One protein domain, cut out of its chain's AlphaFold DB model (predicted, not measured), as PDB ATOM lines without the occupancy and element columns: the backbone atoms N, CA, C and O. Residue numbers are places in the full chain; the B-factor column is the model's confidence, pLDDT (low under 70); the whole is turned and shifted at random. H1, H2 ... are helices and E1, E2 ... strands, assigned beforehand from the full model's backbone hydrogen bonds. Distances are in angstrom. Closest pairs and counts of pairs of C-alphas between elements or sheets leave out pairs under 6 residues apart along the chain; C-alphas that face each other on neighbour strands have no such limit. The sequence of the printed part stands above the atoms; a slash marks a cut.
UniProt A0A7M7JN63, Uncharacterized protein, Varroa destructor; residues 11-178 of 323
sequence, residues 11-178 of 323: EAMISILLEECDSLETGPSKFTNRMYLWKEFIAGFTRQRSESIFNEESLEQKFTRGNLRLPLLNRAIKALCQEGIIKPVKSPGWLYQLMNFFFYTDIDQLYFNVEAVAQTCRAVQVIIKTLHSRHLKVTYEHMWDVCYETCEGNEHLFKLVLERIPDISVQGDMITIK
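What this domain is: This is residues 11 to 178 of the 323 residues of an uncharacterized protein of Varroa destructor (UniProt A0A7M7JN63). You are looking at a long model of two lobes joined at a waist: H1 to H4 make one lobe, H6, H7 and H8 with the small sheet E3 - E5 - E4 make the other, and the strand pair E1 and E2 lies between them. The long helices H2 and H6 run along the longest axis, one in each lobe, while H5 lies out to one side on loops, and residues 22 to 30 and 100 to 106 stick out. The 168 printed residues hold eight named helices and five named strands, in the order H1 H2 H3 H4 E1 H5 E2 H6 E3 H7 H8 E4 E5; the class is mostly helix, and both sheets are antiparallel. The whole is only just loose, close to compact, with a radius of gyration of the C-alphas of 18.9 A and spans of 65 by 34 by 26 A.

How they stand to each other: Start at E5, residues 174 to 177, the inner strand between E3, residues 137 to 139, and E4, residues 168 to 171. Look for N 138 and O 175 at 2.9 A, and across the hairpin of E4 and E5 for N 176 and O 169 at 2.7 A. H7, residues 140 to 147, and H8, residues 155 to 164, only graze this sheet; E3, H7 H8, E4 form a split strand-helix-strand unit, two strands running the same way with E5 between them, and its crossover is right-handed. H6, residues 114 to 130, touches H8 about perpendicular at 80 degrees, with residues 117 to 124 alone; Cys 121 and Val 161 have the closest C-alphas, 5.4 A. H5, residues 94 to 102, is close to H8 but not clearly touching, C-alphas 95 and 159 being closest at 7.7 A. Move on to E1, residues 86 to 88, and E2, residues 111 to 113, antiparallel with N 87 and O 112 at 2.9 A. H4, residues 70 to 82, touches H2, residues 28 to 45, about perpendicular at 74 degrees, closest at C-alphas 76 and 39, 5.6 A. H3, residues 56 to 63, only just touches H4, with 3 pairs of C-alphas within 8 A, and H1, residues 11 to 21, is near H2. In each of the eight helices every O i to N i+4 pair is within hydrogen-bond range.

Where its parts are: Find C-alpha 11 at (196.183, 188.532, 201.330), where H1 begins. H2 runs 25.9 A to C-alpha 45 at (199.311, 200.858, 206.575); H6 measures 24.4 A and H4 18.6 A. E5 ends at C-alpha 177, (202.289, 219.940, 231.933).

The domain as a whole: The C-alphas of Glu 25 and Arg 134 are the two farthest apart, 65.1 A. The printed part has no cut and no long link. Its mean pLDDT is 70.7, with 59 residues under 70, among them 11 to 32 and 90 to 108.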
ATOM      1  N   GLU A  11     195.831 189.487 202.391       51.19
ATOM      2  CA  GLU A  11     196.183 188.532 201.330       51.19
ATOM      3  C   GLU A  11     195.587 188.871 199.958       51.19
ATOM      4  O   GLU A  11     196.258 188.691 198.943       51.19
ATOM      5  N   ALA A  12     194.356 189.388 199.890       51.34
ATOM      6  CA  ALA A  12     193.674 189.629 198.614       51.34
ATOM      7  C   ALA A  12     194.222 190.871 197.891       51.34
ATOM      8  O   ALA A  12     194.447 190.841 196.684       51.34
ATOM      9  N   MET A  13     194.489 191.949 198.634       53.88
ATOM     10  CA  MET A  13     195.096 193.176 198.099       53.88
ATOM     11  C   MET A  13     196.570 192.973 197.729       53.88
ATOM     12  O   MET A  13     196.998 193.427 196.669       53.88
ATOM     13  N   ILE A  14     197.339 192.252 198.559       57.44
ATOM     14  CA  ILE A  14     198.727 191.896 198.234       57.44
ATOM     15  C   ILE A  14     198.760 190.978 197.004       57.44
ATOM     16  O   ILE A  14     199.600 191.184 196.134       57.44
ATOM     17  N   SER A  15     197.815 190.042 196.862       54.59
ATOM     18  CA  SER A  15     197.713 189.187 195.668       54.59
ATOM     19  C   SER A  15     197.401 189.977 194.395       54.59
ATOM     20  O   SER A  15     198.046 189.742 193.382       54.59
ATOM     21  N   ILE A  16     196.501 190.970 194.445       55.19
ATOM     22  CA  ILE A  16     196.218 191.861 193.301       55.19
ATOM     23  C   ILE A  16     197.466 192.676 192.917       55.19
ATOM     24  O   ILE A  16     197.788 192.815 191.736       55.19
ATOM     25  N   LEU A  17     198.215 193.173 193.908       53.66
ATOM     26  CA  LEU A  17     199.475 193.885 193.674       53.66
ATOM     27  C   LEU A  17     200.565 192.971 193.092       53.66
ATOM     28  O   LEU A  17     201.352 193.430 192.262       53.66
ATOM     29  N   LEU A  18     200.618 191.703 193.505       54.41
ATOM     30  CA  LEU A  18     201.546 190.695 192.982       54.41
ATOM     31  C   LEU A  18     201.205 190.319 191.531       54.41
ATOM     32  O   LEU A  18     202.090 190.334 190.675       54.41
ATOM     33  N   GLU A  19     199.926 190.082 191.236       55.09
ATOM     34  CA  GLU A  19     199.433 189.676 189.913       55.09
ATOM     35  C   GLU A  19     199.617 190.794 188.863       55.09
ATOM     36  O   GLU A  19     200.008 190.535 187.722       55.09
ATOM     37  N   GLU A  20     199.470 192.068 189.252       51.06
ATOM     38  CA  GLU A  20     199.760 193.209 188.369       51.06
ATOM     39  C   GLU A  20     201.264 193.537 188.234       51.06
ATOM     40  O   GLU A  20     201.668 194.203 187.266       51.06
ATOM     41  N   CYS A  21     202.115 193.090 189.168       49.12
ATOM     42  CA  CYS A  21     203.558 193.376 189.176       49.12
ATOM     43  C   CYS A  21     204.404 192.410 188.332       49.12
ATOM     44  O   CYS A  21     205.472 192.825 187.863       49.12
ATOM     45  N   ASP A  22     203.934 191.184 188.085       50.25
ATOM     46  CA  ASP A  22     204.647 190.186 187.271       50.25
ATOM     47  C   ASP A  22     204.624 190.486 185.762       50.25
ATOM     48  O   ASP A  22     205.462 189.987 185.005       50.25
ATOM     49  N   SER A  23     203.754 191.394 185.306       49.44
ATOM     50  CA  SER A  23     203.800 191.889 183.928       49.44
ATOM     51  C   SER A  23     204.996 192.838 183.725       49.44
ATOM     52  O   SER A  23     205.014 194.010 184.129       49.44
ATOM     53  N   LEU A  24     206.034 192.303 183.082       46.03
ATOM     54  CA  LEU A  24     207.303 192.934 182.698       46.03
ATOM     55  C   LEU A  24     207.147 193.973 181.563       46.03
ATOM     56  O   LEU A  24     207.991 194.075 180.680       46.03
ATOM     57  N   GLU A  25     206.072 194.762 181.561       48.41
ATOM     58  CA  GLU A  25     205.817 195.752 180.510       48.41
ATOM     59  C   GLU A  25     206.276 197.154 180.933       48.41
ATOM     60  O   GLU A  25     205.692 197.826 181.788       48.41
ATOM     61  N   THR A  26     207.371 197.591 180.320       53.56
ATOM     62  CA  THR A  26     208.087 198.841 180.586       53.56
ATOM     63  C   THR A  26     207.402 200.035 179.917       53.56
ATOM     64  O   THR A  26     207.706 200.375 178.776       53.56
ATOM     65  N   GLY A  27     206.487 200.698 180.628       58.66
ATOM     66  CA  GLY A  27     205.890 201.971 180.207       58.66
ATOM     67  C   GLY A  27     205.893 203.015 181.336       58.66
ATOM     68  O   GLY A  27     205.585 202.660 182.477       58.66
ATOM     69  N   PRO A  28     206.203 204.300 181.060       59.31
ATOM     70  CA  PRO A  28     206.270 205.348 182.085       59.31
ATOM     71  C   PRO A  28     204.924 205.596 182.787       59.31
ATOM     72  O   PRO A  28     204.905 205.890 183.977       59.31
ATOM     73  N   SER A  29     203.793 205.404 182.101       61.34
ATOM     74  CA  SER A  29     202.448 205.539 182.682       61.34
ATOM     75  C   SER A  29     202.111 204.431 183.688       61.34
ATOM     76  O   SER A  29     201.607 204.713 184.774       61.34
ATOM     77  N   LYS A  30     202.449 203.172 183.377       64.25
ATOM     78  CA  LYS A  30     202.237 202.030 184.285       64.25
ATOM     79  C   LYS A  30     203.160 202.099 185.513       64.25
ATOM     80  O   LYS A  30     202.742 201.730 186.606       64.25
ATOM     81  N   PHE A  31     204.380 202.630 185.366       63.41
ATOM     82  CA  PHE A  31     205.293 202.868 186.495       63.41
ATOM     83  C   PHE A  31     204.736 203.898 187.492       63.41
ATOM     84  O   PHE A  31     204.798 203.671 188.699       63.41
ATOM     85  N   THR A  32     204.146 204.992 187.002       66.69
ATOM     86  CA  THR A  32     203.510 206.015 187.850       66.69
ATOM     87  C   THR A  32     202.322 205.454 188.629       66.69
ATOM     88  O   THR A  32     202.218 205.702 189.829       66.69
ATOM     89  N   ASN A  33     201.480 204.631 187.993       71.19
ATOM     90  CA  ASN A  33     200.353 203.980 188.669       71.19
ATOM     91  C   ASN A  33     200.821 203.001 189.756       71.19
ATOM     92  O   ASN A  33     200.307 203.032 190.870       71.19
ATOM     93  N   ARG A  34     201.855 202.193 189.479       71.31
ATOM     94  CA  ARG A  34     202.453 201.297 190.484       71.31
ATOM     95  C   ARG A  34     203.034 202.078 191.662       71.31
ATOM     96  O   ARG A  34     202.796 201.716 192.807       71.31
ATOM     97  N   MET A  35     203.760 203.165 191.398       77.00
ATOM     98  CA  MET A  35     204.298 204.029 192.454       77.00
ATOM     99  C   MET A  35     203.181 204.649 193.301       77.00
ATOM    100  O   MET A  35     203.307 204.712 194.519       77.00
ATOM    101  N   TYR A  36     202.083 205.081 192.678       79.06
ATOM    102  CA  TYR A  36     200.920 205.604 193.390       79.06
ATOM    103  C   TYR A  36     200.308 204.563 194.337       79.06
ATOM    104  O   TYR A  36     200.122 204.861 195.514       79.06
ATOM    105  N   LEU A  37     200.099 203.328 193.867       76.62
ATOM    106  CA  LEU A  37     199.575 202.235 194.693       76.62
ATOM    107  C   LEU A  37     200.491 201.911 195.878       76.62
ATOM    108  O   LEU A  37     200.015 201.791 197.002       76.62
ATOM    109  N   TRP A  38     201.808 201.843 195.658       78.69
ATOM    110  CA  TRP A  38     202.777 201.648 196.743       78.69
ATOM    111  C   TRP A  38     202.724 202.768 197.784       78.69
ATOM    112  O   TRP A  38     202.786 202.498 198.983       78.69
ATOM    113  N   LYS A  39     202.587 204.023 197.346       83.25
ATOM    114  CA  LYS A  39     202.458 205.165 198.256       83.25
ATOM    115  C   LYS A  39     201.175 205.100 199.078       83.25
ATOM    116  O   LYS A  39     201.250 205.255 200.292       83.25
ATOM    117  N   GLU A  40     200.032 204.846 198.442       81.38
ATOM    118  CA  GLU A  40     198.741 204.677 199.127       81.38
ATOM    119  C   GLU A  40     198.786 203.519 200.125       81.38
ATOM    120  O   GLU A  40     198.284 203.635 201.240       81.38
ATOM    121  N   PHE A  41     199.449 202.421 199.764       78.50
ATOM    122  CA  PHE A  41     199.557 201.246 200.614       78.50
ATOM    123  C   PHE A  41     200.398 201.509 201.865       78.50
ATOM    124  O   PHE A  41     199.931 201.288 202.980       78.50
ATOM    125  N   ILE A  42     201.604 202.060 201.700       82.62
ATOM    126  CA  ILE A  42     202.465 202.419 202.833       82.62
ATOM    127  C   ILE A  42     201.789 203.506 203.678       82.62
ATOM    128  O   ILE A  42     201.793 203.417 204.904       82.62
ATOM    129  N   ALA A  43     201.169 204.517 203.060       82.00
ATOM    130  CA  ALA A  43     200.465 205.573 203.786       82.00
ATOM    131  C   ALA A  43     199.257 205.033 204.566       82.00
ATOM    132  O   ALA A  43     199.059 205.427 205.711       82.00
ATOM    133  N   GLY A  44     198.477 204.124 203.978       79.88
ATOM    134  CA  GLY A  44     197.323 203.486 204.610       79.88
ATOM    135  C   GLY A  44     197.714 202.552 205.752       79.88
ATOM    136  O   GLY A  44     197.120 202.627 206.827       79.88
ATOM    137  N   PHE A  45     198.755 201.741 205.552       81.62
ATOM    138  CA  PHE A  45     199.311 200.858 206.575       81.62
ATOM    139  C   PHE A  45     199.852 201.659 207.766       81.62
ATOM    140  O   PHE A  45     199.425 201.471 208.901       81.62
ATOM    141  N   THR A  46     200.706 202.649 207.499       82.38
ATOM    142  CA  THR A  46     201.340 203.487 208.534       82.38
ATOM    143  C   THR A  46     200.394 204.528 209.146       82.38
ATOM    144  O   THR A  46     200.769 205.232 210.083       82.38
ATOM    145  N   ARG A  47     199.162 204.661 208.631       78.50
ATOM    146  CA  ARG A  47     198.108 205.475 209.257       78.50
ATOM    147  C   ARG A  47     197.543 204.794 210.510       78.50
ATOM    148  O   ARG A  47     197.024 205.488 211.384       78.50
ATOM    149  N   GLN A  48     197.646 203.467 210.610       76.62
ATOM    150  CA  GLN A  48     197.291 202.723 211.823       76.62
ATOM    151  C   GLN A  48     198.249 203.120 212.956       76.62
ATOM    152  O   GLN A  48     199.448 203.282 212.719       76.62
ATOM    153  N   ARG A  49     197.750 203.341 214.181       62.28
ATOM    154  CA  ARG A  49     198.587 203.922 215.250       62.28
ATOM    155  C   ARG A  49     199.642 202.930 215.736       62.28
ATOM    156  O   ARG A  49     200.773 203.351 215.986       62.28
ATOM    157  N   SER A  50     199.332 201.637 215.749       70.50
ATOM    158  CA  SER A  50     200.281 200.553 216.020       70.50
ATOM    159  C   SER A  50     201.495 200.556 215.078       70.50
ATOM    160  O   SER A  50     202.597 200.251 215.523       70.50
ATOM    161  N   GLU A  51     201.322 200.994 213.826       78.56
ATOM    162  CA  GLU A  51     202.338 200.998 212.753       78.56
ATOM    163  C   GLU A  51     202.803 202.408 212.363       78.56
ATOM    164  O   GLU A  51     203.451 202.630 211.338       78.56
ATOM    165  N   SER A  52     202.442 203.396 213.177       80.06
ATOM    166  CA  SER A  52     202.700 204.806 212.885       80.06
ATOM    167  C   SER A  52     204.167 205.199 212.999       80.06
ATOM    168  O   SER A  52     204.535 206.257 212.487       80.06
ATOM    169  N   ILE A  53     204.986 204.362 213.646       81.50
ATOM    170  CA  ILE A  53     206.444 204.453 213.715       81.50
ATOM    171  C   ILE A  53     207.021 203.133 213.214       81.50
ATOM    172  O   ILE A  53     206.635 202.071 213.696       81.50
ATOM    173  N   PHE A  54     207.953 203.203 212.271       81.62
ATOM    174  CA  PHE A  54     208.522 202.031 211.612       81.62
ATOM    175  C   PHE A  54     209.943 202.320 211.106       81.62
ATOM    176  O   PHE A  54     210.307 203.475 210.885       81.62
ATOM    177  N   ASN A  55     210.747 201.280 210.900       82.19
ATOM    178  CA  ASN A  55     211.978 201.337 210.108       82.19
ATOM    179  C   ASN A  55     211.741 200.683 208.733       82.19
ATOM    180  O   ASN A  55     210.710 200.041 208.508       82.19
ATOM    181  N   GLU A  56     212.683 200.865 207.805       78.69
ATOM    182  CA  GLU A  56     212.589 200.250 206.472       78.69
ATOM    183  C   GLU A  56     212.506 198.719 206.583       78.69
ATOM    184  O   GLU A  56     211.646 198.117 205.947       78.69
ATOM    185  N   GLU A  57     213.284 198.106 207.482       76.88
ATOM    186  CA  GLU A  57     213.320 196.653 207.685       76.88
ATOM    187  C   GLU A  57     211.972 196.060 208.150       76.88
ATOM    188  O   GLU A  57     211.555 195.007 207.674       76.88
ATOM    189  N   SER A  58     211.236 196.733 209.040       77.62
ATOM    190  CA  SER A  58     209.911 196.285 209.501       77.62
ATOM    191  C   SER A  58     208.888 196.310 208.366       77.62
ATOM    192  O   SER A  58     208.110 195.364 208.202       77.62
ATOM    193  N   LEU A  59     208.913 197.357 207.531       77.75
ATOM    194  CA  LEU A  59     208.075 197.396 206.332       77.75
ATOM    195  C   LEU A  59     208.502 196.330 205.328       77.75
ATOM    196  O   LEU A  59     207.638 195.680 204.740       77.75
ATOM    197  N   GLU A  60     209.805 196.111 205.155       75.06
ATOM    198  CA  GLU A  60     210.316 195.024 204.330       75.06
ATOM    199  C   GLU A  60     209.763 193.691 204.826       75.06
ATOM    200  O   GLU A  60     209.082 193.018 204.066       75.06
ATOM    201  N   GLN A  61     209.925 193.324 206.093       74.38
ATOM    202  CA  GLN A  61     209.441 192.041 206.622       74.38
ATOM    203  C   GLN A  61     207.922 191.852 206.469       74.38
ATOM    204  O   GLN A  61     207.460 190.739 206.198       74.38
ATOM    205  N   LYS A  62     207.132 192.925 206.599       73.94
ATOM    206  CA  LYS A  62     205.670 192.862 206.445       73.94
ATOM    207  C   LYS A  62     205.225 192.778 204.994       73.94
ATOM    208  O   LYS A  62     204.291 192.039 204.690       73.94
ATOM    209  N   PHE A  63     205.913 193.474 204.098       70.88
ATOM    210  CA  PHE A  63     205.576 193.492 202.680       70.88
ATOM    211  C   PHE A  63     206.310 192.426 201.861       70.88
ATOM    212  O   PHE A  63     205.907 192.161 200.740       70.88
ATOM    213  N   THR A  64     207.348 191.767 202.380       61.75
ATOM    214  CA  THR A  64     208.169 190.795 201.628       61.75
ATOM    215  C   THR A  64     207.875 189.332 201.950       61.75
ATOM    216  O   THR A  64     208.596 188.462 201.463       61.75
ATOM    217  N   ARG A  65     206.761 189.012 202.635       57.34
ATOM    218  CA  ARG A  65     206.289 187.616 202.807       57.34
ATOM    219  C   ARG A  65     206.098 186.829 201.487       57.34
ATOM    220  O   ARG A  65     205.834 185.634 201.545       57.34
ATOM    221  N   GLY A  66     206.305 187.440 200.313       50.81
ATOM    222  CA  GLY A  66     206.448 186.746 199.031       50.81
ATOM    223  C   GLY A  66     207.169 187.550 197.934       50.81
ATOM    224  O   GLY A  66     206.527 187.995 196.994       50.81
ATOM    225  N   ASN A  67     208.501 187.696 198.007       51.34
ATOM    226  CA  ASN A  67     209.366 188.139 196.886       51.34
ATOM    227  C   ASN A  67     209.073 189.532 196.270       51.34
ATOM    228  O   ASN A  67     209.303 189.760 195.079       51.34
ATOM    229  N   LEU A  68     208.606 190.501 197.061       54.78
ATOM    230  CA  LEU A  68     208.370 191.870 196.579       54.78
ATOM    231  C   LEU A  68     209.677 192.677 196.422       54.78
ATOM    232  O   LEU A  68     210.628 192.554 197.190       54.78
ATOM    233  N   ARG A  69     209.735 193.506 195.370       61.38
ATOM    234  CA  ARG A  69     210.942 194.228 194.921       61.38
ATOM    235  C   ARG A  69     211.323 195.380 195.874       61.38
ATOM    236  O   ARG A  69     210.808 196.489 195.712       61.38
ATOM    237  N   LEU A  70     212.312 195.163 196.754       64.38
ATOM    238  CA  LEU A  70     212.952 196.179 197.629       64.38
ATOM    239  C   LEU A  70     213.176 197.568 196.975       64.38
ATOM    240  O   LEU A  70     212.895 198.590 197.603       64.38
ATOM    241  N   PRO A  71     213.622 197.678 195.703       69.44
ATOM    242  CA  PRO A  71     213.879 198.985 195.092       69.44
ATOM    243  C   PRO A  71     212.642 199.878 194.910       69.44
ATOM    244  O   PRO A  71     212.788 201.100 194.834       69.44
ATOM    245  N   LEU A  72     211.438 199.303 194.791       72.44
ATOM    246  CA  LEU A  72     210.192 200.073 194.670       72.44
ATOM    247  C   LEU A  72     209.725 200.588 196.029       72.44
ATOM    248  O   LEU A  72     209.349 201.756 196.116       72.44
ATOM    249  N   LEU A  73     209.842 199.765 197.076       76.50
ATOM    250  CA  LEU A  73     209.551 200.148 198.457       76.50
ATOM    251  C   LEU A  73     210.397 201.359 198.872       76.50
ATOM    252  O   LEU A  73     209.852 202.397 199.244       76.50
ATOM    253  N   ASN A  74     211.714 201.295 198.664       79.06
ATOM    254  CA  ASN A  74     212.626 202.378 199.048       79.06
ATOM    255  C   ASN A  74     212.387 203.665 198.242       79.06
ATOM    256  O   ASN A  74     212.565 204.775 198.747       79.06
ATOM    257  N   ARG A  75     211.945 203.553 196.981       80.75
ATOM    258  CA  ARG A  75     211.529 204.721 196.184       80.75
ATOM    259  C   ARG A  75     210.209 205.310 196.676       80.75
ATOM    260  O   ARG A  75     210.097 206.532 196.719       80.75
ATOM    261  N   ALA A  76     209.251 204.472 197.064       82.19
ATOM    262  CA  ALA A  76     207.976 204.919 197.611       82.19
ATOM    263  C   ALA A  76     208.163 205.614 198.969       82.19
ATOM    264  O   ALA A  76     207.641 206.710 199.152       82.19
ATOM    265  N   ILE A  77     208.991 205.068 199.868       82.56
ATOM    266  CA  ILE A  77     209.343 205.704 201.152       82.56
ATOM    267  C   ILE A  77     209.983 207.080 200.918       82.56
ATOM    268  O   ILE A  77     209.565 208.073 201.519       82.56
ATOM    269  N   LYS A  78     210.947 207.180 199.990       84.50
ATOM    270  CA  LYS A  78     211.564 208.466 199.622       84.50
ATOM    271  C   LYS A  78     210.550 209.461 199.054       84.50
ATOM    272  O   LYS A  78     210.598 210.631 199.428       84.50
ATOM    273  N   ALA A  79     209.630 209.014 198.199       83.56
ATOM    274  CA  ALA A  79     208.571 209.862 197.655       83.56
ATOM    275  C   ALA A  79     207.611 210.352 198.755       83.56
ATOM    276  O   ALA A  79     207.332 211.545 198.831       83.56
ATOM    277  N   LEU A  80     207.191 209.478 199.674       84.94
ATOM    278  CA  LEU A  80     206.351 209.838 200.826       84.94
ATOM    279  C   LEU A  80     207.050 210.809 201.788       84.94
ATOM    280  O   LEU A  80     206.396 211.667 202.383       84.94
ATOM    281  N   CYS A  81     208.377 210.708 201.915       84.38
ATOM    282  CA  CYS A  81     209.185 211.667 202.668       84.38
ATOM    283  C   CYS A  81     209.245 213.042 201.989       84.38
ATOM    284  O   CYS A  81     209.154 214.062 202.672       84.38
ATOM    285  N   GLN A  82     209.383 213.082 200.660       84.44
ATOM    286  CA  GLN A  82     209.345 214.325 199.877       84.44
ATOM    287  C   GLN A  82     207.962 214.985 199.921       84.44
ATOM    288  O   GLN A  82     207.868 216.205 200.026       84.44
ATOM    289  N   GLU A  83     206.899 214.180 199.909       84.00
ATOM    290  CA  GLU A  83     205.505 214.623 200.048       84.00
ATOM    291  C   GLU A  83     205.154 215.025 201.492       84.00
ATOM    292  O   GLU A  83     204.115 215.632 201.740       84.00
ATOM    293  N   GLY A  84     206.024 214.722 202.462       81.56
ATOM    294  CA  GLY A  84     205.844 215.081 203.869       81.56
ATOM    295  C   GLY A  84     204.769 214.274 204.599       81.56
ATOM    296  O   GLY A  84     204.444 214.623 205.735       81.56
ATOM    297  N   ILE A  85     204.247 213.210 203.982       81.56
ATOM    298  CA  ILE A  85     203.293 212.263 204.583       81.56
ATOM    299  C   ILE A  85     203.987 211.478 205.697       81.56
ATOM    300  O   ILE A  85     203.424 211.250 206.769       81.56
ATOM    301  N   ILE A  86     205.243 211.115 205.453       85.00
ATOM    302  CA  ILE A  86     206.101 210.402 206.389       85.00
ATOM    303  C   ILE A  86     207.330 211.265 206.635       85.00
ATOM    304  O   ILE A  86     207.802 211.970 205.744       85.00
ATOM    305  N   LYS A  87     207.847 211.257 207.859       81.69
ATOM    306  CA  LYS A  87     209.073 211.978 208.190       81.69
ATOM    307  C   LYS A  87     210.022 211.080 208.965       81.69
ATOM    308  O   LYS A  87     209.562 210.309 209.803       81.69
ATOM    309  N   PRO A  88     211.336 211.208 208.732       79.50
ATOM    310  CA  PRO A  88     212.296 210.566 209.604       79.50
ATOM    311  C   PRO A  88     212.180 211.173 211.003       79.50
ATOM    312  O   PRO A  88     211.973 212.386 211.164       79.50
ATOM    313  N   VAL A  89     212.342 210.336 212.018       72.00
ATOM    314  CA  VAL A  89     212.532 210.769 213.398       72.00
ATOM    315  C   VAL A  89     213.917 211.422 213.463       72.00
ATOM    316  O   VAL A  89     214.928 210.763 213.671       72.00
ATOM    317  N   LYS A  90     214.000 212.730 213.185       58.81
ATOM    318  CA  LYS A  90     215.259 213.475 213.317       58.81
ATOM    319  C   LYS A  90     215.649 213.530 214.795       58.81
ATOM    320  O   LYS A  90     214.975 214.198 215.573       58.81
ATOM    321  N   SER A  91     216.756 212.901 215.167       47.72
ATOM    322  CA  SER A  91     217.462 213.194 216.420       47.72
ATOM    323  C   SER A  91     218.150 214.561 216.261       47.72
ATOM    324  O   SER A  91     218.922 214.729 215.317       47.72
ATOM    325  N   PRO A  92     217.814 215.574 217.085       46.47
ATOM    326  CA  PRO A  92     218.270 215.618 218.471       46.47
ATOM    327  C   PRO A  92     217.164 216.084 219.436       46.47
ATOM    328  O   PRO A  92     216.729 217.234 219.420       46.47
ATOM    329  N   GLY A  93     216.740 215.179 220.310       51.03
ATOM    330  CA  GLY A  93     215.836 215.428 221.432       51.03
ATOM    331  C   GLY A  93     216.230 214.530 222.602       51.03
ATOM    332  O   GLY A  93     217.067 213.637 222.438       51.03
ATOM    333  N   TRP A  94     215.652 214.750 223.782       56.28
ATOM    334  CA  TRP A  94     215.930 213.929 224.966       56.28
ATOM    335  C   TRP A  94     215.614 212.443 224.720       56.28
ATOM    336  O   TRP A  94     216.310 211.598 225.281       56.28
ATOM    337  N   LEU A  95     214.696 212.108 223.795       50.03
ATOM    338  CA  LEU A  95     214.490 210.730 223.330       50.03
ATOM    339  C   LEU A  95     215.762 210.060 222.810       50.03
ATOM    340  O   LEU A  95     215.966 208.888 223.078       50.03
ATOM    341  N   TYR A  96     216.616 210.773 222.075       54.06
ATOM    342  CA  TYR A  96     217.860 210.206 221.545       54.06
ATOM    343  C   TYR A  96     218.852 209.905 222.672       54.06
ATOM    344  O   TYR A  96     219.505 208.867 222.663       54.06
ATOM    345  N   GLN A  97     218.917 210.778 223.681       51.34
ATOM    346  CA  GLN A  97     219.746 210.558 224.869       51.34
ATOM    347  C   GLN A  97     219.240 209.372 225.702       51.34
ATOM    348  O   GLN A  97     220.048 208.612 226.226       51.34
ATOM    349  N   LEU A  98     217.921 209.188 225.784       51.12
ATOM    350  CA  LEU A  98     217.291 208.088 226.513       51.12
ATOM    351  C   LEU A  98     217.338 206.758 225.744       51.12
ATOM    352  O   LEU A  98     217.606 205.720 226.337       51.12
ATOM    353  N   MET A  99     217.141 206.777 224.426       45.16
ATOM    354  CA  MET A  99     217.210 205.582 223.577       45.16
ATOM    355  C   MET A  99     218.639 205.043 223.479       45.16
ATOM    356  O   MET A  99     218.813 203.840 223.624       45.16
ATOM    357  N   ASN A 100     219.665 205.903 223.391       48.62
ATOM    358  CA  ASN A 100     221.066 205.462 223.505       48.62
ATOM    359  C   ASN A 100     221.404 204.863 224.881       48.62
ATOM    360  O   ASN A 100     222.348 204.090 224.993       48.62
ATOM    361  N   PHE A 101     220.670 205.237 225.936       43.72
ATOM    362  CA  PHE A 101     220.907 204.719 227.284       43.72
ATOM    363  C   PHE A 101     220.346 203.301 227.472       43.72
ATOM    364  O   PHE A 101     220.908 202.523 228.237       43.72
ATOM    365  N   PHE A 102     219.257 202.955 226.772       43.00
ATOM    366  CA  PHE A 102     218.590 201.654 226.907       43.00
ATOM    367  C   PHE A 102     218.872 200.677 225.761       43.00
ATOM    368  O   PHE A 102     218.848 199.468 225.979       43.00
ATOM    369  N   PHE A 103     219.170 201.172 224.561       44.22
ATOM    370  CA  PHE A 103     219.338 200.354 223.366       44.22
ATOM    371  C   PHE A 103     220.596 200.806 222.617       44.22
ATOM    372  O   PHE A 103     220.579 201.753 221.836       44.22
ATOM    373  N   TYR A 104     221.717 200.124 222.872       40.91
ATOM    374  CA  TYR A 104     222.874 200.157 221.976       40.91
ATOM    375  C   TYR A 104     222.486 199.442 220.680       40.91
ATOM    376  O   TYR A 104     222.664 198.235 220.545       40.91
ATOM    377  N   THR A 105     221.929 200.181 219.734       41.03
ATOM    378  CA  THR A 105     221.680 199.692 218.379       41.03
ATOM    379  C   THR A 105     222.067 200.801 217.425       41.03
ATOM    380  O   THR A 105     221.588 201.919 217.595       41.03
ATOM    381  N   ASP A 106     222.938 200.514 216.455       41.38
ATOM    382  CA  ASP A 106     223.097 201.347 215.261       41.38
ATOM    383  C   ASP A 106     221.692 201.609 214.701       41.38
ATOM    384  O   ASP A 106     221.017 200.689 214.247       41.38
ATOM    385  N   ILE A 107     221.179 202.829 214.881       49.47
ATOM    386  CA  ILE A 107     219.756 203.108 214.675       49.47
ATOM    387  C   ILE A 107     219.511 203.240 213.172       49.47
ATOM    388  O   ILE A 107     219.779 204.292 212.584       49.47
ATOM    389  N   ASP A 108     218.966 202.185 212.567       56.22
ATOM    390  CA  ASP A 108     218.272 202.271 211.284       56.22
ATOM    391  C   ASP A 108     217.302 203.451 211.303       56.22
ATOM    392  O   ASP A 108     216.601 203.699 212.288       56.22
ATOM    393  N   GLN A 109     217.266 204.207 210.210       71.00
ATOM    394  CA  GLN A 109     216.481 205.430 210.124       71.00
ATOM    395  C   GLN A 109     214.997 205.136 210.410       71.00
ATOM    396  O   GLN A 109     214.297 204.535 209.599       71.00
ATOM    397  N   LEU A 110     214.512 205.561 211.582       78.88
ATOM    398  CA  LEU A 110     213.103 205.448 211.955       78.88
ATOM    399  C   LEU A 110     212.285 206.524 211.248       78.88
ATOM    400  O   LEU A 110     212.685 207.689 211.154       78.88
ATOM    401  N   TYR A 111     211.092 206.145 210.821       83.12
ATOM    402  CA  TYR A 111     210.108 206.989 210.169       83.12
ATOM    403  C   TYR A 111     208.817 207.002 210.971       83.12
ATOM    404  O   TYR A 111     208.503 206.056 211.688       83.12
ATOM    405  N   PHE A 112     208.052 208.080 210.833       85.50
ATOM    406  CA  PHE A 112     206.702 208.142 211.366       85.50
ATOM    407  C   PHE A 112     205.730 208.776 210.372       85.50
ATOM    408  O   PHE A 112     206.094 209.682 209.614       85.50
ATOM    409  N   ASN A 113     204.475 208.338 210.417       88.19
ATOM    410  CA  ASN A 113     203.388 208.934 209.649       88.19
ATOM    411  C   ASN A 113     202.904 210.227 210.328       88.19
ATOM    412  O   ASN A 113     202.485 210.235 211.490       88.19
ATOM    413  N   VAL A 114     202.974 211.345 209.605       81.12
ATOM    414  CA  VAL A 114     202.674 212.678 210.149       81.12
ATOM    415  C   VAL A 114     201.212 212.803 210.560       81.12
ATOM    416  O   VAL A 114     200.923 213.416 211.590       81.12
ATOM    417  N   GLU A 115     200.298 212.221 209.787       81.75
ATOM    418  CA  GLU A 115     198.868 212.280 210.068       81.75
ATOM    419  C   GLU A 115     198.514 211.445 211.300       81.75
ATOM    420  O   GLU A 115     197.855 211.958 212.206       81.75
ATOM    421  N   ALA A 116     199.003 210.203 211.378       81.06
ATOM    422  CA  ALA A 116     198.754 209.316 212.516       81.06
ATOM    423  C   ALA A 116     199.264 209.926 213.832       81.06
ATOM    424  O   ALA A 116     198.536 209.975 214.830       81.06
ATOM    425  N   VAL A 117     200.481 210.482 213.821       81.38
ATOM    426  CA  VAL A 117     201.046 211.173 214.989       81.38
ATOM    427  C   VAL A 117     200.230 212.419 215.332       81.38
ATOM    428  O   VAL A 117     199.902 212.619 216.495       81.38
ATOM    429  N   ALA A 118     199.832 213.238 214.352       76.75
ATOM    430  CA  ALA A 118     199.026 214.432 214.613       76.75
ATOM    431  C   ALA A 118     197.638 214.101 215.191       76.75
ATOM    432  O   ALA A 118     197.174 214.780 216.109       76.75
ATOM    433  N   GLN A 119     196.976 213.060 214.681       82.06
ATOM    434  CA  GLN A 119     195.702 212.576 215.218       82.06
ATOM    435  C   GLN A 119     195.863 212.076 216.657       82.06
ATOM    436  O   GLN A 119     195.058 212.427 217.520       82.06
ATOM    437  N   THR A 120     196.932 211.325 216.930       81.88
ATOM    438  CA  THR A 120     197.238 210.827 218.278       81.88
ATOM    439  C   THR A 120     197.565 211.978 219.230       81.88
ATOM    440  O   THR A 120     197.030 212.016 220.334       81.88
ATOM    441  N   CYS A 121     198.327 212.988 218.789       80.88
ATOM    442  CA  CYS A 121     198.568 214.207 219.567       80.88
ATOM    443  C   CYS A 121     197.264 214.898 219.968       80.88
ATOM    444  O   CYS A 121     197.116 215.283 221.123       80.88
ATOM    445  N   ARG A 122     196.304 215.045 219.045       79.81
ATOM    446  CA  ARG A 122     194.999 215.654 219.359       79.81
ATOM    447  C   ARG A 122     194.230 214.830 220.390       79.81
ATOM    448  O   ARG A 122     193.679 215.405 221.322       79.81
ATOM    449  N   ALA A 123     194.211 213.507 220.243       81.81
ATOM    450  CA  ALA A 123     193.524 212.618 221.175       81.81
ATOM    451  C   ALA A 123     194.150 212.668 222.583       81.81
ATOM    452  O   ALA A 123     193.443 212.890 223.564       81.81
ATOM    453  N   VAL A 124     195.480 212.587 222.677       83.12
ATOM    454  CA  VAL A 124     196.218 212.710 223.947       83.12
ATOM    455  C   VAL A 124     196.034 214.098 224.566       83.12
ATOM    456  O   VAL A 124     195.836 214.214 225.770       83.12
ATOM    457  N   GLN A 125     196.001 215.170 223.770       79.69
ATOM    458  CA  GLN A 125     195.693 216.513 224.275       79.69
ATOM    459  C   GLN A 125     194.288 216.615 224.880       79.69
ATOM    460  O   GLN A 125     194.113 217.323 225.870       79.69
ATOM    461  N   VAL A 126     193.287 215.937 224.310       81.12
ATOM    462  CA  VAL A 126     191.936 215.883 224.896       81.12
ATOM    463  C   VAL A 126     191.975 215.154 226.237       81.12
ATOM    464  O   VAL A 126     191.464 215.691 227.216       81.12
ATOM    465  N   ILE A 127     192.657 214.010 226.313       79.12
ATOM    466  CA  ILE A 127     192.843 213.249 227.559       79.12
ATOM    467  C   ILE A 127     193.504 214.114 228.639       79.12
ATOM    468  O   ILE A 127     192.987 214.247 229.750       79.12
ATOM    469  N   ILE A 128     194.598 214.789 228.293       76.81
ATOM    470  CA  ILE A 128     195.328 215.681 229.199       76.81
ATOM    471  C   ILE A 128     194.441 216.833 229.687       76.81
ATOM    472  O   ILE A 128     194.493 217.191 230.862       76.81
ATOM    473  N   LYS A 129     193.589 217.392 228.820       72.88
ATOM    474  CA  LYS A 129     192.607 218.413 229.216       72.88
ATOM    475  C   LYS A 129     191.550 217.853 230.171       72.88
ATOM    476  O   LYS A 129     191.180 218.534 231.122       72.88
ATOM    477  N   THR A 130     191.084 216.622 229.950       69.88
ATOM    478  CA  THR A 130     190.077 215.979 230.812       69.88
ATOM    479  C   THR A 130     190.611 215.567 232.181       69.88
ATOM    480  O   THR A 130     189.833 215.513 233.131       69.88
ATOM    481  N   LEU A 131     191.928 215.376 232.319       66.94
ATOM    482  CA  LEU A 131     192.592 215.065 233.589       66.94
ATOM    483  C   LEU A 131     192.566 216.226 234.618       66.94
ATOM    484  O   LEU A 131     193.081 216.050 235.715       66.94
ATOM    485  N   HIS A 132     191.943 217.377 234.301       52.56
ATOM    486  CA  HIS A 132     191.612 218.503 235.198       52.56
ATOM    487  C   HIS A 132     192.678 218.858 236.259       52.56
ATOM    488  O   HIS A 132     192.645 218.358 237.380       52.56
ATOM    489  N   SER A 133     193.558 219.809 235.910       48.97
ATOM    490  CA  SER A 133     194.101 220.927 236.727       48.97
ATOM    491  C   SER A 133     194.657 220.728 238.155       48.97
ATOM    492  O   SER A 133     195.265 221.667 238.670       48.97
ATOM    493  N   ARG A 134     194.549 219.571 238.816       45.81
ATOM    494  CA  ARG A 134     195.063 219.386 240.189       45.81
ATOM    495  C   ARG A 134     196.545 219.051 240.239       45.81
ATOM    496  O   ARG A 134     197.206 219.377 241.222       45.81
ATOM    497  N   HIS A 135     197.084 218.459 239.178       50.81
ATOM    498  CA  HIS A 135     198.473 218.030 239.154       50.81
ATOM    499  C   HIS A 135     199.168 218.513 237.882       50.81
ATOM    500  O   HIS A 135     199.063 217.924 236.814       50.81
ATOM    501  N   LEU A 136     199.945 219.590 238.033       64.56
ATOM    502  CA  LEU A 136     200.926 220.064 237.044       64.56
ATOM    503  C   LEU A 136     202.004 219.009 236.732       64.56
ATOM    504  O   LEU A 136     202.796 219.205 235.815       64.56
ATOM    505  N   LYS A 137     202.048 217.919 237.507       71.50
ATOM    506  CA  LYS A 137     202.996 216.813 237.410       71.50
ATOM    507  C   LYS A 137     202.257 215.487 237.538       71.50
ATOM    508  O   LYS A 137     201.605 215.256 238.550       71.50
ATOM    509  N   VAL A 138     202.392 214.634 236.538       78.56
ATOM    510  CA  VAL A 138     201.809 213.292 236.491       78.56
ATOM    511  C   VAL A 138     202.940 212.303 236.246       78.56
ATOM    512  O   VAL A 138     203.850 212.598 235.475       78.56
ATOM    513  N   THR A 139     202.915 211.142 236.892       82.19
ATOM    514  CA  THR A 139     203.903 210.089 236.627       82.19
ATOM    515  C   THR A 139     203.766 209.581 235.193       82.19
ATOM    516  O   THR A 139     202.648 209.459 234.685       82.19
ATOM    517  N   TYR A 140     204.883 209.237 234.557       83.56
ATOM    518  CA  TYR A 140     204.912 208.665 233.213       83.56
ATOM    519  C   TYR A 140     204.010 207.433 233.102       83.56
ATOM    520  O   TYR A 140     203.222 207.356 232.168       83.56
ATOM    521  N   GLU A 141     204.068 206.539 234.093       82.94
ATOM    522  CA  GLU A 141     203.250 205.322 234.176       82.94
ATOM    523  C   GLU A 141     201.749 205.644 234.161       82.94
ATOM    524  O   GLU A 141     201.043 205.224 233.256       82.94
ATOM    525  N   HIS A 142     201.280 206.515 235.060       81.81
ATOM    526  CA  HIS A 142     199.878 206.945 235.051       81.81
ATOM    527  C   HIS A 142     199.438 207.570 233.717       81.81
ATOM    528  O   HIS A 142     198.344 207.298 233.232       81.81
ATOM    529  N   MET A 143     200.268 208.420 233.104       82.69
ATOM    530  CA  MET A 143     199.913 209.019 231.814       82.69
ATOM    531  C   MET A 143     199.902 207.977 230.690       82.69
ATOM    532  O   MET A 143     199.060 208.060 229.795       82.69
ATOM    533  N   TRP A 144     200.825 207.016 230.732       86.00
ATOM    534  CA  TRP A 144     200.874 205.896 229.804       86.00
ATOM    535  C   TRP A 144     199.623 205.033 229.925       86.00
ATOM    536  O   TRP A 144     198.977 204.807 228.910       86.00
ATOM    537  N   ASP A 145     199.211 204.663 231.137       85.06
ATOM    538  CA  ASP A 145     198.004 203.862 231.370       85.06
ATOM    539  C   ASP A 145     196.755 204.536 230.796       85.06
ATOM    540  O   ASP A 145     195.952 203.907 230.107       85.06
ATOM    541  N   VAL A 146     196.610 205.848 231.012       84.56
ATOM    542  CA  VAL A 146     195.462 206.610 230.500       84.56
ATOM    543  C   VAL A 146     195.527 206.770 228.972       84.56
ATOM    544  O   VAL A 146     194.494 206.815 228.302       84.56
ATOM    545  N   CYS A 147     196.726 206.849 228.390       85.19
ATOM    546  CA  CYS A 147     196.915 207.016 226.947       85.19
ATOM    547  C   CYS A 147     197.106 205.694 226.184       85.19
ATOM    548  O   CYS A 147     197.162 205.732 224.953       85.19
ATOM    549  N   TYR A 148     197.174 204.549 226.870       86.38
ATOM    550  CA  TYR A 148     197.549 203.251 226.306       86.38
ATOM    551  C   TYR A 148     196.683 202.880 225.101       86.38
ATOM    552  O   TYR A 148     197.195 202.623 224.012       86.38
ATOM    553  N   GLU A 149     195.359 202.943 225.267       85.75
ATOM    554  CA  GLU A 149     194.402 202.643 224.195       85.75
ATOM    555  C   GLU A 149     194.493 203.655 223.049       85.75
ATOM    556  O   GLU A 149     194.402 203.298 221.876       85.75
ATOM    557  N   THR A 150     194.732 204.928 223.370       84.44
ATOM    558  CA  THR A 150     194.849 205.992 222.364       84.44
ATOM    559  C   THR A 150     196.096 205.822 221.504       84.44
ATOM    560  O   THR A 150     196.061 206.143 220.315       84.44
ATOM    561  N   CYS A 151     197.170 205.299 222.084       83.44
ATOM    562  CA  CYS A 151     198.411 204.978 221.393       83.44
ATOM    563  C   CYS A 151     198.451 203.536 220.858       83.44
ATOM    564  O   CYS A 151     199.494 203.130 220.356       83.44
ATOM    565  N   GLU A 152     197.354 202.771 220.951       84.62
ATOM    566  CA  GLU A 152     197.280 201.353 220.554       84.62
ATOM    567  C   GLU A 152     198.411 200.496 221.159       84.62
ATOM    568  O   GLU A 152     198.957 199.604 220.514       84.62
ATOM    569  N   GLY A 153     198.815 200.797 222.397       79.56
ATOM    570  CA  GLY A 153     199.913 200.106 223.078       79.56
ATOM    571  C   GLY A 153     201.313 200.390 222.516       79.56
ATOM    572  O   GLY A 153     202.285 199.805 222.988       79.56
ATOM    573  N   ASN A 154     201.463 201.319 221.565       81.62
ATOM    574  CA  ASN A 154     202.764 201.724 221.036       81.62
ATOM    575  C   ASN A 154     203.419 202.806 221.923       81.62
ATOM    576  O   ASN A 154     203.111 203.999 221.835       81.62
ATOM    577  N   GLU A 155     204.354 202.390 222.782       81.25
ATOM    578  CA  GLU A 155     205.051 203.287 223.717       81.25
ATOM    579  C   GLU A 155     205.941 204.317 222.992       81.25
ATOM    580  O   GLU A 155     206.080 205.460 223.435       81.25
ATOM    581  N   HIS A 156     206.509 203.957 221.836       80.62
ATOM    582  CA  HIS A 156     207.302 204.882 221.021       80.62
ATOM    583  C   HIS A 156     206.436 206.006 220.444       80.62
ATOM    584  O   HIS A 156     206.864 207.164 220.428       80.62
ATOM    585  N   LEU A 157     205.207 205.688 220.024       81.56
ATOM    586  CA  LEU A 157     204.230 206.679 219.581       81.56
ATOM    587  C   LEU A 157     203.875 207.627 220.721       81.56
ATOM    588  O   LEU A 157     203.877 208.841 220.528       81.56
ATOM    589  N   PHE A 158     203.620 207.094 221.913       84.38
ATOM    590  CA  PHE A 158     203.319 207.913 223.081       84.38
ATOM    591  C   PHE A 158     204.463 208.870 223.427       84.38
ATOM    592  O   PHE A 158     204.241 210.073 223.568       84.38
ATOM    593  N   LYS A 159     205.701 208.371 223.460       82.69
ATOM    594  CA  LYS A 159     206.907 209.189 223.648       82.69
ATOM    595  C   LYS A 159     207.006 210.315 222.615       82.69
ATOM    596  O   LYS A 159     207.147 211.478 222.990       82.69
ATOM    597  N   LEU A 160     206.860 209.986 221.331       80.94
ATOM    598  CA  LEU A 160     206.903 210.962 220.239       80.94
ATOM    599  C   LEU A 160     205.780 212.007 220.351       80.94
ATOM    600  O   LEU A 160     205.992 213.186 220.061       80.94
ATOM    601  N   VAL A 161     204.589 211.590 220.782       83.12
ATOM    602  CA  VAL A 161     203.443 212.475 221.014       83.12
ATOM    603  C   VAL A 161     203.727 213.449 222.158       83.12
ATOM    604  O   VAL A 161     203.488 214.644 221.991       83.12
ATOM    605  N   LEU A 162     204.292 212.987 223.277       82.12
ATOM    606  CA  LEU A 162     204.653 213.863 224.397       82.12
ATOM    607  C   LEU A 162     205.681 214.928 223.990       82.12
ATOM    608  O   LEU A 162     205.538 216.080 224.385       82.12
ATOM    609  N   GLU A 163     206.674 214.581 223.164       77.88
ATOM    610  CA  GLU A 163     207.652 215.548 222.634       77.88
ATOM    611  C   GLU A 163     207.037 216.582 221.684       77.88
ATOM    612  O   GLU A 163     207.525 217.707 221.566       77.88
ATOM    613  N   ARG A 164     205.980 216.192 220.970       75.00
ATOM    614  CA  ARG A 164     205.300 217.020 219.966       75.00
ATOM    615  C   ARG A 164     204.272 217.968 220.566       75.00
ATOM    616  O   ARG A 164     203.857 218.902 219.879       75.00
ATOM    617  N   ILE A 165     203.830 217.734 221.799       77.75
ATOM    618  CA  ILE A 165     202.875 218.610 222.474       77.75
ATOM    619  C   ILE A 165     203.657 219.760 223.138       77.75
ATOM    620  O   ILE A 165     204.454 219.515 224.039       77.75
ATOM    621  N   PRO A 166     203.421 221.026 222.736       64.31
ATOM    622  CA  PRO A 166     204.276 222.164 223.103       64.31
ATOM    623  C   PRO A 166     204.306 222.484 224.607       64.31
ATOM    624  O   PRO A 166     205.283 223.046 225.100       64.31
ATOM    625  N   ASP A 167     203.267 222.086 225.340       71.94
ATOM    626  CA  ASP A 167     203.101 222.373 226.768       71.94
ATOM    627  C   ASP A 167     203.514 221.199 227.669       71.94
ATOM    628  O   ASP A 167     203.263 221.220 228.872       71.94
ATOM    629  N   ILE A 168     204.149 220.159 227.126       74.25
ATOM    630  CA  ILE A 168     204.616 219.012 227.907       74.25
ATOM    631  C   ILE A 168     206.131 219.075 228.077       74.25
ATOM    632  O   ILE A 168     206.890 219.416 227.173       74.25
ATOM    633  N   SER A 169     206.590 218.732 229.275       74.06
ATOM    634  CA  SER A 169     207.995 218.455 229.540       74.06
ATOM    635  C   SER A 169     208.123 217.184 230.354       74.06
ATOM    636  O   SER A 169     207.395 216.997 231.324       74.06
ATOM    637  N   VAL A 170     209.059 216.325 229.970       72.81
ATOM    638  CA  VAL A 170     209.362 215.084 230.682       72.81
ATOM    639  C   VAL A 170     210.669 215.286 231.444       72.81
ATOM    640  O   VAL A 170     211.656 215.753 230.876       72.81
ATOM    641  N   GLN A 171     210.663 215.000 232.744       74.12
ATOM    642  CA  GLN A 171     211.840 215.040 233.613       74.12
ATOM    643  C   GLN A 171     211.861 213.769 234.461       74.12
ATOM    644  O   GLN A 171     211.055 213.628 235.379       74.12
ATOM    645  N   GLY A 172     212.778 212.851 234.150       73.31
ATOM    646  CA  GLY A 172     212.818 211.541 234.800       73.31
ATOM    647  C   GLY A 172     211.532 210.753 234.541       73.31
ATOM    648  O   GLY A 172     211.142 210.568 233.390       73.31
ATOM    649  N   ASP A 173     210.871 210.334 235.615       78.38
ATOM    650  CA  ASP A 173     209.595 209.612 235.631       78.38
ATOM    651  C   ASP A 173     208.367 210.538 235.687       78.38
ATOM    652  O   ASP A 173     207.234 210.063 235.758       78.38
ATOM    653  N   MET A 174     208.563 211.859 235.647       76.06
ATOM    654  CA  MET A 174     207.494 212.844 235.796       76.06
ATOM    655  C   MET A 174     207.248 213.613 234.500       76.06
ATOM    656  O   MET A 174     208.144 214.222 233.908       76.06
ATOM    657  N   ILE A 175     205.984 213.663 234.102       76.00
ATOM    658  CA  ILE A 175     205.468 214.489 233.017       76.00
ATOM    659  C   ILE A 175     204.905 215.760 233.638       76.00
ATOM    660  O   ILE A 175     203.892 215.753 234.339       76.00
ATOM    661  N   THR A 176     205.581 216.874 233.384       75.31
ATOM    662  CA  THR A 176     205.131 218.202 233.785       75.31
ATOM    663  C   THR A 176     204.381 218.853 232.634       75.31
ATOM    664  O   THR A 176     204.957 219.102 231.571       75.31
ATOM    665  N   ILE A 177     203.114 219.178 232.867       74.00
ATOM    666  CA  ILE A 177     202.289 219.940 231.933       74.00
ATOM    667  C   ILE A 177     202.529 221.418 232.253       74.00
ATOM    668  O   ILE A 177     202.044 221.953 233.252       74.00
ATOM    669  N   LYS A 178     203.361 222.074 231.441       65.25
ATOM    670  CA  LYS A 178     203.656 223.505 231.520       65.25
ATOM    671  C   LYS A 178     202.415 224.285 231.100       65.25
ATOM    672  O   LYS A 178     202.267 224.693 229.956       65.25
TER     673      LYS A 178